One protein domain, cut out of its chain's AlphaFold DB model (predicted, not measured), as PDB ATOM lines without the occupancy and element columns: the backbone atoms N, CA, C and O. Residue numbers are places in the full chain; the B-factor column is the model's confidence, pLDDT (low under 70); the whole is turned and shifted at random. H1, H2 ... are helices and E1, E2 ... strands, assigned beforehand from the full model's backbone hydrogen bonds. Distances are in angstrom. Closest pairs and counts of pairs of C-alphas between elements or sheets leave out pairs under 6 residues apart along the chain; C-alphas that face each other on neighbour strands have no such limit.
ATOM      1  N   TYR A   6     176.153 155.272 114.110       94.12
ATOM      2  CA  TYR A   6     175.303 156.123 114.931       94.12
ATOM      3  C   TYR A   6     175.623 157.583 114.644       94.12
ATOM      4  O   TYR A   6     176.790 157.961 114.602       94.12
ATOM      5  N   TYR A   7     174.584 158.391 114.475       94.00
ATOM      6  CA  TYR A   7     174.680 159.839 114.367       94.00
ATOM      7  C   TYR A   7     174.308 160.428 115.722       94.00
ATOM      8  O   TYR A   7     173.160 160.314 116.153       94.00
ATOM      9  N   VAL A   8     175.292 160.983 116.420       93.38
ATOM     10  CA  VAL A   8     175.146 161.527 117.772       93.38
ATOM     11  C   VAL A   8     175.143 163.044 117.682       93.38
ATOM     12  O   VAL A   8     176.077 163.626 117.141       93.38
ATOM     13  N   GLU A   9     174.100 163.682 118.202       93.12
ATOM     14  CA  GLU A   9     174.054 165.134 118.335       93.12
ATOM     15  C   GLU A   9     174.846 165.559 119.572       93.12
ATOM     16  O   GLU A   9     174.544 165.162 120.704       93.12
ATOM     17  N   VAL A  10     175.864 166.378 119.334       93.81
ATOM     18  CA  VAL A  10     176.796 166.886 120.333       93.81
ATOM     19  C   VAL A  10     176.597 168.387 120.468       93.81
ATOM     20  O   VAL A  10     176.722 169.126 119.494       93.81
ATOM     21  N   VAL A  11     176.320 168.840 121.682       93.31
ATOM     22  CA  VAL A  11     176.226 170.253 122.045       93.31
ATOM     23  C   VAL A  11     177.603 170.749 122.447       93.31
ATOM     24  O   VAL A  11     178.305 170.102 123.229       93.31
ATOM     25  N   ARG A  12     178.008 171.900 121.911       91.81
ATOM     26  CA  ARG A  12     179.296 172.507 122.246       91.81
ATOM     27  C   ARG A  12     179.348 172.888 123.724       91.81
ATOM     28  O   ARG A  12     178.364 173.365 124.279       91.81
ATOM     29  N   ALA A  13     180.505 172.678 124.345       90.00
ATOM     30  CA  ALA A  13     180.719 173.012 125.750       90.00
ATOM     31  C   ALA A  13     180.361 174.483 126.031       90.00
ATOM     32  O   ALA A  13     180.821 175.376 125.311       90.00
ATOM     33  N   GLY A  14     179.550 174.735 127.061       88.19
ATOM     34  CA  GLY A  14     179.112 176.086 127.430       88.19
ATOM     35  C   GLY A  14     178.023 176.674 126.524       88.19
ATOM     36  O   GLY A  14     177.687 177.850 126.661       88.19
ATOM     37  N   ARG A  15     177.482 175.889 125.583       89.50
ATOM     38  CA  ARG A  15     176.377 176.266 124.683       89.50
ATOM     39  C   ARG A  15     175.091 175.503 124.995       89.50
ATOM     40  O   ARG A  15     174.182 175.473 124.177       89.50
ATOM     41  N   GLU A  16     174.984 174.888 126.168       88.50
ATOM     42  CA  GLU A  16     173.814 174.105 126.573       88.50
ATOM     43  C   GLU A  16     172.559 174.981 126.662       88.50
ATOM     44  O   GLU A  16     171.495 174.595 126.182       88.50
ATOM     45  N   GLN A  17     172.700 176.194 127.206       86.62
ATOM     46  CA  GLN A  17     171.606 177.162 127.260       86.62
ATOM     47  C   GLN A  17     171.202 177.629 125.859       86.62
ATOM     48  O   GLN A  17     170.019 177.687 125.545       86.62
ATOM     49  N   ASP A  18     172.185 177.910 125.007       86.38
ATOM     50  CA  ASP A  18     171.964 178.295 123.614       86.38
ATOM     51  C   ASP A  18     171.255 177.170 122.831       86.38
ATOM     52  O   ASP A  18     170.381 177.435 122.007       86.38
ATOM     53  N   HIS A  19     171.577 175.902 123.119       88.00
ATOM     54  CA  HIS A  19     170.924 174.722 122.529       88.00
ATOM     55  C   HIS A  19     169.471 174.628 122.934       88.00
ATOM     56  O   HIS A  19     168.597 174.504 122.075       88.00
ATOM     57  N   HIS A  20     169.211 174.770 124.228       86.31
ATOM     58  CA  HIS A  20     167.859 174.801 124.747       86.31
ATOM     59  C   HIS A  20     167.056 175.967 124.146       86.31
ATOM     60  O   HIS A  20     165.945 175.778 123.652       86.31
ATOM     61  N   ASP A  21     167.624 177.169 124.118       85.12
ATOM     62  CA  ASP A  21     166.970 178.353 123.570       85.12
ATOM     63  C   ASP A  21     166.641 178.188 122.079       85.12
ATOM     64  O   ASP A  21     165.550 178.560 121.645       85.12
ATOM     65  N   TYR A  22     167.538 177.580 121.302       86.25
ATOM     66  CA  TYR A  22     167.325 177.353 119.876       86.25
ATOM     67  C   TYR A  22     166.308 176.242 119.586       86.25
ATOM     68  O   TYR A  22     165.378 176.444 118.803       86.25
ATOM     69  N   TRP A  23     166.469 175.070 120.206       83.69
ATOM     70  CA  TRP A  23     165.708 173.865 119.861       83.69
ATOM     71  C   TRP A  23     164.423 173.691 120.665       83.69
ATOM     72  O   TRP A  23     163.452 173.154 120.136       83.69
ATOM     73  N   VAL A  24     164.393 174.149 121.918       82.81
ATOM     74  CA  VAL A  24     163.214 174.035 122.792       82.81
ATOM     75  C   VAL A  24     162.367 175.298 122.724       82.81
ATOM     76  O   VAL A  24     161.149 175.214 122.599       82.81
ATOM     77  N   LEU A  25     162.997 176.477 122.773       85.00
ATOM     78  CA  LEU A  25     162.281 177.760 122.777       85.00
ATOM     79  C   LEU A  25     162.140 178.397 121.385       85.00
ATOM     80  O   LEU A  25     161.437 179.397 121.245       85.00
ATOM     81  N   GLY A  26     162.796 177.848 120.355       82.81
ATOM     82  CA  GLY A  26     162.711 178.342 118.977       82.81
ATOM     83  C   GLY A  26     163.385 179.699 118.743       82.81
ATOM     84  O   GLY A  26     163.123 180.347 117.726       82.81
ATOM     85  N   ARG A  27     164.238 180.157 119.666       84.75
ATOM     86  CA  ARG A  27     164.927 181.446 119.561       84.75
ATOM     87  C   ARG A  27     165.986 181.391 118.467       84.75
ATOM     88  O   ARG A  27     166.761 180.449 118.366       84.75
ATOM     89  N   ARG A  28     166.038 182.441 117.650       82.50
ATOM     90  CA  ARG A  28     167.030 182.599 116.569       82.50
ATOM     91  C   ARG A  28     168.043 183.708 116.847       82.50
ATOM     92  O   ARG A  28     168.872 184.003 115.996       82.50
ATOM     93  N   ALA A  29     167.979 184.307 118.033       81.62
ATOM     94  CA  ALA A  29     168.897 185.337 118.487       81.62
ATOM     95  C   ALA A  29     169.349 185.037 119.918       81.62
ATOM     96  O   ALA A  29     168.551 184.591 120.748       81.62
ATOM     97  N   LYS A  30     170.631 185.288 120.184       78.00
ATOM     98  CA  LYS A  30     171.237 185.258 121.518       78.00
ATOM     99  C   LYS A  30     170.684 186.410 122.355       78.00
ATOM    100  O   LYS A  30     170.160 187.389 121.825       78.00
ATOM    101  N   HIS A  31     170.882 186.346 123.670       72.44
ATOM    102  CA  HIS A  31     170.519 187.453 124.562       72.44
ATOM    103  C   HIS A  31     171.245 188.769 124.215       72.44
ATOM    104  O   HIS A  31     170.700 189.845 124.430       72.44
ATOM    105  N   SER A  32     172.439 188.689 123.617       78.75
ATOM    106  CA  SER A  32     173.211 189.838 123.120       78.75
ATOM    107  C   SER A  32     172.624 190.506 121.868       78.75
ATOM    108  O   SER A  32     173.112 191.559 121.468       78.75
ATOM    109  N   GLY A  33     171.614 189.908 121.225       78.25
ATOM    110  CA  GLY A  33     171.057 190.369 119.948       78.25
ATOM    111  C   GLY A  33     171.767 189.816 118.707       78.25
ATOM    112  O   GLY A  33     171.314 190.054 117.591       78.25
ATOM    113  N   GLU A  34     172.844 189.046 118.876       79.62
ATOM    114  CA  GLU A  34     173.508 188.352 117.770       79.62
ATOM    115  C   GLU A  34     172.671 187.167 117.250       79.62
ATOM    116  O   GLU A  34     171.962 186.529 118.037       79.62
ATOM    117  N   PRO A  35     172.785 186.803 115.959       82.50
ATOM    118  CA  PRO A  35     172.164 185.595 115.427       82.50
ATOM    119  C   PRO A  35     172.605 184.343 116.194       82.50
ATOM    120  O   PRO A  35     173.787 184.153 116.496       82.50
ATOM    121  N   LEU A  36     171.642 183.477 116.501       82.44
ATOM    122  CA  LEU A  36     171.884 182.159 117.070       82.44
ATOM    123  C   LEU A  36     171.783 181.126 115.947       82.44
ATOM    124  O   LEU A  36     170.701 180.899 115.409       82.44
ATOM    125  N   ASN A  37     172.910 180.517 115.588       83.69
ATOM    126  CA  ASN A  37     172.996 179.534 114.509       83.69
ATOM    127  C   ASN A  37     173.055 178.112 115.078       83.69
ATOM    128  O   ASN A  37     173.814 177.864 116.010       83.69
ATOM    129  N   ALA A  38     172.325 177.160 114.486       80.62
ATOM    130  CA  ALA A  38     172.325 175.764 114.947       80.62
ATOM    131  C   ALA A  38     173.740 175.166 115.012       80.62
ATOM    132  O   ALA A  38     174.096 174.520 115.991       80.62
ATOM    133  N   GLU A  39     174.559 175.429 113.992       83.69
ATOM    134  CA  GLU A  39     175.907 174.859 113.836       83.69
ATOM    135  C   GLU A  39     176.929 175.395 114.862       83.69
ATOM    136  O   GLU A  39     177.948 174.756 115.155       83.69
ATOM    137  N   GLU A  40     176.653 176.569 115.442       83.94
ATOM    138  CA  GLU A  40     177.450 177.139 116.537       83.94
ATOM    139  C   GLU A  40     177.148 176.473 117.879       83.94
ATOM    140  O   GLU A  40     177.920 176.610 118.828       83.94
ATOM    141  N   VAL A  41     176.025 175.768 117.964       88.56
ATOM    142  CA  VAL A  41     175.448 175.296 119.217       88.56
ATOM    143  C   VAL A  41     175.554 173.782 119.323       88.56
ATOM    144  O   VAL A  41     176.026 173.271 120.338       88.56
ATOM    145  N   SER A  42     175.202 173.060 118.259       91.75
ATOM    146  CA  SER A  42     175.405 171.617 118.158       91.75
ATOM    147  C   SER A  42     175.947 171.194 116.795       91.75
ATOM    148  O   SER A  42     175.912 171.926 115.807       91.75
ATOM    149  N   PHE A  43     176.500 169.988 116.754       91.94
ATOM    150  CA  PHE A  43     176.907 169.308 115.530       91.94
ATOM    151  C   PHE A  43     176.571 167.820 115.625       91.94
ATOM    152  O   PHE A  43     176.354 167.283 116.712       91.94
ATOM    153  N   VAL A  44     176.541 167.139 114.481       93.12
ATOM    154  CA  VAL A  44     176.289 165.697 114.416       93.12
ATOM    155  C   VAL A  44     177.596 164.956 114.160       93.12
ATOM    156  O   VAL A  44     178.265 165.192 113.158       93.12
ATOM    157  N   GLU A  45     177.933 164.024 115.045       94.69
ATOM    158  CA  GLU A  45     179.082 163.133 114.908       94.69
ATOM    159  C   GLU A  45     178.632 161.743 114.446       94.69
ATOM    160  O   GLU A  45     177.789 161.102 115.079       94.69
ATOM    161  N   ALA A  46     179.234 161.244 113.366       94.62
ATOM    162  CA  ALA A  46     179.022 159.881 112.894       94.62
ATOM    163  C   ALA A  46     180.060 158.928 113.508       94.62
ATOM    164  O   ALA A  46     181.248 159.009 113.200       94.62
ATOM    165  N   VAL A  47     179.615 157.977 114.331       94.50
ATOM    166  CA  VAL A  47     180.485 157.004 115.003       94.50
ATOM    167  C   VAL A  47     180.056 155.569 114.713       94.50
ATOM    168  O   VAL A  47     178.878 155.220 114.773       94.50
ATOM    169  N   ARG A  48     181.024 154.695 114.423       94.06
ATOM    170  CA  ARG A  48     180.774 153.253 114.320       94.06
ATOM    171  C   ARG A  48     180.839 152.622 115.701       94.06
ATOM    172  O   ARG A  48     181.891 152.635 116.336       94.06
ATOM    173  N   ALA A  49     179.738 152.025 116.136       92.81
ATOM    174  CA  ALA A  49     179.638 151.386 117.442       92.81
ATOM    175  C   ALA A  49     178.801 150.109 117.349       92.81
ATOM    176  O   ALA A  49     178.008 149.932 116.433       92.81
ATOM    177  N   SER A  50     178.972 149.200 118.297       92.06
ATOM    178  CA  SER A  50     178.199 147.957 118.373       92.06
ATOM    179  C   SER A  50     176.818 148.205 118.981       92.06
ATOM    180  O   SER A  50     175.883 147.457 118.726       92.06
ATOM    181  N   ASN A  51     176.674 149.261 119.787       91.19
ATOM    182  CA  ASN A  51     175.414 149.662 120.399       91.19
ATOM    183  C   ASN A  51     175.388 151.169 120.713       91.19
ATOM    184  O   ASN A  51     176.411 151.856 120.688       91.19
ATOM    185  N   ARG A  52     174.196 151.657 121.070       90.75
ATOM    186  CA  ARG A  52     173.928 153.045 121.480       90.75
ATOM    187  C   ARG A  52     174.836 153.533 122.616       90.75
ATOM    188  O   ARG A  52     175.335 154.651 122.567       90.75
ATOM    189  N   ARG A  53     175.071 152.704 123.638       92.12
ATOM    190  CA  ARG A  53     175.889 153.083 124.801       92.12
ATOM    191  C   ARG A  53     177.360 153.257 124.422       92.12
ATOM    192  O   ARG A  53     177.990 154.210 124.866       92.12
ATOM    193  N   GLU A  54     177.893 152.368 123.590       93.56
ATOM    194  CA  GLU A  54     179.254 152.472 123.057       93.56
ATOM    195  C   GLU A  54     179.408 153.745 122.216       93.56
ATOM    196  O   GLU A  54     180.387 154.459 122.401       93.56
ATOM    197  N   ALA A  55     178.424 154.084 121.373       94.00
ATOM    198  CA  ALA A  55     178.440 155.327 120.598       94.00
ATOM    199  C   ALA A  55     178.564 156.567 121.500       94.00
ATOM    200  O   ALA A  55     179.447 157.394 121.288       94.00
ATOM    201  N   VAL A  56     177.745 156.654 122.554       91.81
ATOM    202  CA  VAL A  56     177.781 157.755 123.535       91.81
ATOM    203  C   VAL A  56     179.139 157.843 124.232       91.81
ATOM    204  O   VAL A  56     179.702 158.927 124.346       91.81
ATOM    205  N   VAL A  57     179.701 156.712 124.669       94.62
ATOM    206  CA  VAL A  57     181.013 156.691 125.336       94.62
ATOM    207  C   VAL A  57     182.133 157.119 124.385       94.62
ATOM    208  O   VAL A  57     183.013 157.877 124.788       94.62
ATOM    209  N   LEU A  58     182.116 156.652 123.134       95.31
ATOM    210  CA  LEU A  58     183.114 157.026 122.131       95.31
ATOM    211  C   LEU A  58     183.063 158.526 121.833       95.31
ATOM    212  O   LEU A  58     184.100 159.184 121.835       95.31
ATOM    213  N   VAL A  59     181.862 159.070 121.639       95.06
ATOM    214  CA  VAL A  59     181.660 160.496 121.362       95.06
ATOM    215  C   VAL A  59     182.018 161.351 122.576       95.06
ATOM    216  O   VAL A  59     182.766 162.310 122.428       95.06
ATOM    217  N   GLY A  60     181.599 160.964 123.783       93.56
ATOM    218  CA  GLY A  60     181.952 161.682 125.013       93.56
ATOM    219  C   GLY A  60     183.456 161.684 125.306       93.56
ATOM    220  O   GLY A  60     183.985 162.660 125.828       93.56
ATOM    221  N   ARG A  61     184.180 160.623 124.920       95.19
ATOM    222  CA  ARG A  61     185.653 160.595 124.983       95.19
ATOM    223  C   ARG A  61     186.305 161.461 123.909       95.19
ATOM    224  O   ARG A  61     187.351 162.046 124.169       95.19
ATOM    225  N   LYS A  62     185.715 161.521 122.713       95.31
ATOM    226  CA  LYS A  62     186.217 162.330 121.593       95.31
ATOM    227  C   LYS A  62     186.017 163.831 121.836       95.31
ATOM    228  O   LYS A  62     186.876 164.618 121.453       95.31
ATOM    229  N   TYR A  63     184.922 164.206 122.496       93.81
ATOM    230  CA  TYR A  63     184.546 165.591 122.784       93.81
ATOM    231  C   TYR A  63     184.342 165.798 124.293       93.81
ATOM    232  O   TYR A  63     183.206 165.910 124.759       93.81
ATOM    233  N   PRO A  64     185.425 165.841 125.089       92.19
ATOM    234  CA  PRO A  64     185.310 166.096 126.519       92.19
ATOM    235  C   PRO A  64     184.682 167.475 126.781       92.19
ATOM    236  O   PRO A  64     184.912 168.437 126.045       92.19
ATOM    237  N   GLY A  65     183.854 167.560 127.824       89.81
ATOM    238  CA  GLY A  65     183.154 168.789 128.218       89.81
ATOM    239  C   GLY A  65     181.975 169.185 127.324       89.81
ATOM    240  O   GLY A  65     181.302 170.160 127.629       89.81
ATOM    241  N   HIS A  66     181.709 168.446 126.248       92.94
ATOM    242  CA  HIS A  66     180.529 168.638 125.410       92.94
ATOM    243  C   HIS A  66     179.363 167.799 125.940       92.94
ATOM    244  O   HIS A  66     179.572 166.708 126.480       92.94
ATOM    245  N   ALA A  67     178.134 168.281 125.760       92.62
ATOM    246  CA  ALA A  67     176.940 167.526 126.127       92.62
ATOM    247  C   ALA A  67     176.419 166.706 124.936       92.62
ATOM    248  O   ALA A  67     176.649 167.043 123.776       92.62
ATOM    249  N   ILE A  68     175.708 165.615 125.215       92.19
ATOM    250  CA  ILE A  68     175.071 164.779 124.189       92.19
ATOM    251  C   ILE A  68     173.564 165.002 124.290       92.19
ATOM    252  O   ILE A  68     172.968 164.672 125.313       92.19
ATOM    253  N   ALA A  69     172.964 165.573 123.243       86.31
ATOM    254  CA  ALA A  69     171.545 165.946 123.226       86.31
ATOM    255  C   ALA A  69     170.647 164.859 122.627       86.31
ATOM    256  O   ALA A  69     169.502 164.688 123.042       86.31
ATOM    257  N   GLY A  70     171.162 164.092 121.667       84.75
ATOM    258  CA  GLY A  70     170.356 163.135 120.924       84.75
ATOM    259  C   GLY A  70     171.196 162.143 120.139       84.75
ATOM    260  O   GLY A  70     172.404 162.299 119.972       84.75
ATOM    261  N   MET A  71     170.556 161.077 119.665       86.31
ATOM    262  CA  MET A  71     171.211 160.093 118.809       86.31
ATOM    263  C   MET A  71     170.201 159.368 117.927       86.31
ATOM    264  O   MET A  71     169.178 158.878 118.409       86.31
ATOM    265  N   VAL A  72     170.553 159.202 116.653       79.88
ATOM    266  CA  VAL A  72     169.818 158.379 115.690       79.88
ATOM    267  C   VAL A  72     170.736 157.268 115.190       79.88
ATOM    268  O   VAL A  72     171.853 157.509 114.733       79.88
ATOM    269  N   ALA A  73     170.274 156.022 115.295       75.38
ATOM    270  CA  ALA A  73     170.974 154.881 114.715       75.38
ATOM    271  C   ALA A  73     170.615 154.773 113.230       75.38
ATOM    272  O   ALA A  73     169.429 154.776 112.899       75.38
ATOM    273  N   LYS A  74     171.612 154.635 112.351       72.56
ATOM    274  CA  LYS A  74     171.384 154.197 110.973       72.56
ATOM    275  C   LYS A  74     171.783 152.727 110.882       72.56
ATOM    276  O   LYS A  74     172.946 152.389 111.109       72.56
ATOM    277  N   VAL A  75     170.778 151.883 110.648       62.00
ATOM    278  CA  VAL A  75     170.921 150.430 110.475       62.00
ATOM    279  C   VAL A  75     171.342 150.136 109.043       62.00
ATOM    280  O   VAL A  75     170.747 150.760 108.136       62.00
TER     281      VAL A  75
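What this domain is: This is residues 6 to 75 of the 75 residues of an uncharacterized protein of Lysobacter gummosus (UniProt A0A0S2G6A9). A narrow, strongly twisted sheet of three strands, E2, E1 and E3, has the helix H3 packed slantwise over one face, while H1 and the short H2 sit together at one end of the sheet. Beyond these two, the long loop of residues 24 to 37 makes the far end of an elongated shape. The printed part has 70 residues, with three named helices and three named strands in the order E1, H1, H2, E2, H3, E3; the sheet's order is E2, E1, E3, all antiparallel, and the class is mixed, helices and strands. The whole is only just compact, close to loose, with a radius of gyration of the C-alphas of 13.1 A, and spans 43 by 24 by 14 A.

Where its parts are: Find C-alpha 6 at (175.303, 156.123, 114.931); from there E1, residues 6 to 11, runs 15.8 A. Beside it look for E2, residues 42 to 48, 19.5 A long, and E3, residues 67 to 74, 20.9 A long, which ends with C-alpha 74 at (171.384, 154.197, 110.973) and bends by 52 degrees at residue 70. H3, residues 52 to 62, runs 15.4 A from C-alpha 52 at (173.928, 153.045, 121.480). H1 is residues 16 to 23, 10.5 A long, and H2 is residues 38 to 41, 5.3 A.

How they stand to each other: Begin at the inner strand E1. It is antiparallel to E2 at 151 degrees, with N 8 and O 45 2.8 A apart, within hydrogen-bond range, and antiparallel to E3 at 161 degrees, with N 9 and O 70 also at 2.8 A. H3 is on one face of the sheet, two layers in all, at a height over the sheet of 7.3 A; it lies over E2 and E1, slantwise to the strands, at 49 degrees to E1 on the local plane. The closest C-alphas of H3 and E2 are those of Val 47 and Ala 55, 6.2 A apart. E2, H3 and E3 form a split strand-helix-strand unit, two strands running the same way with E1 between them, and its crossover is right-handed. H1 touches H2, the closest C-alphas being those of His 19 and Val 41 at 5.6 A. H1 is on the sheet and only just over E2 and E1, with 3 of its C-alphas on each; H2 only grazes the sheet with residues 38 to 41. H1 and H3 are apart. In H1 and H3 every O i to N i+4 pair is within hydrogen-bond range; H2 is too short for such a pair.

The domain as a whole: Look at Gly 33 and Ser 50 for the two C-alphas farthest apart, 43.0 A. The printed part has no cut. The link from H1 to H2, 14 residues, is long; the other links are tight. The mean pLDDT of the printed part is 87.8, and one residue, Val 75, the chain's last, is under 70.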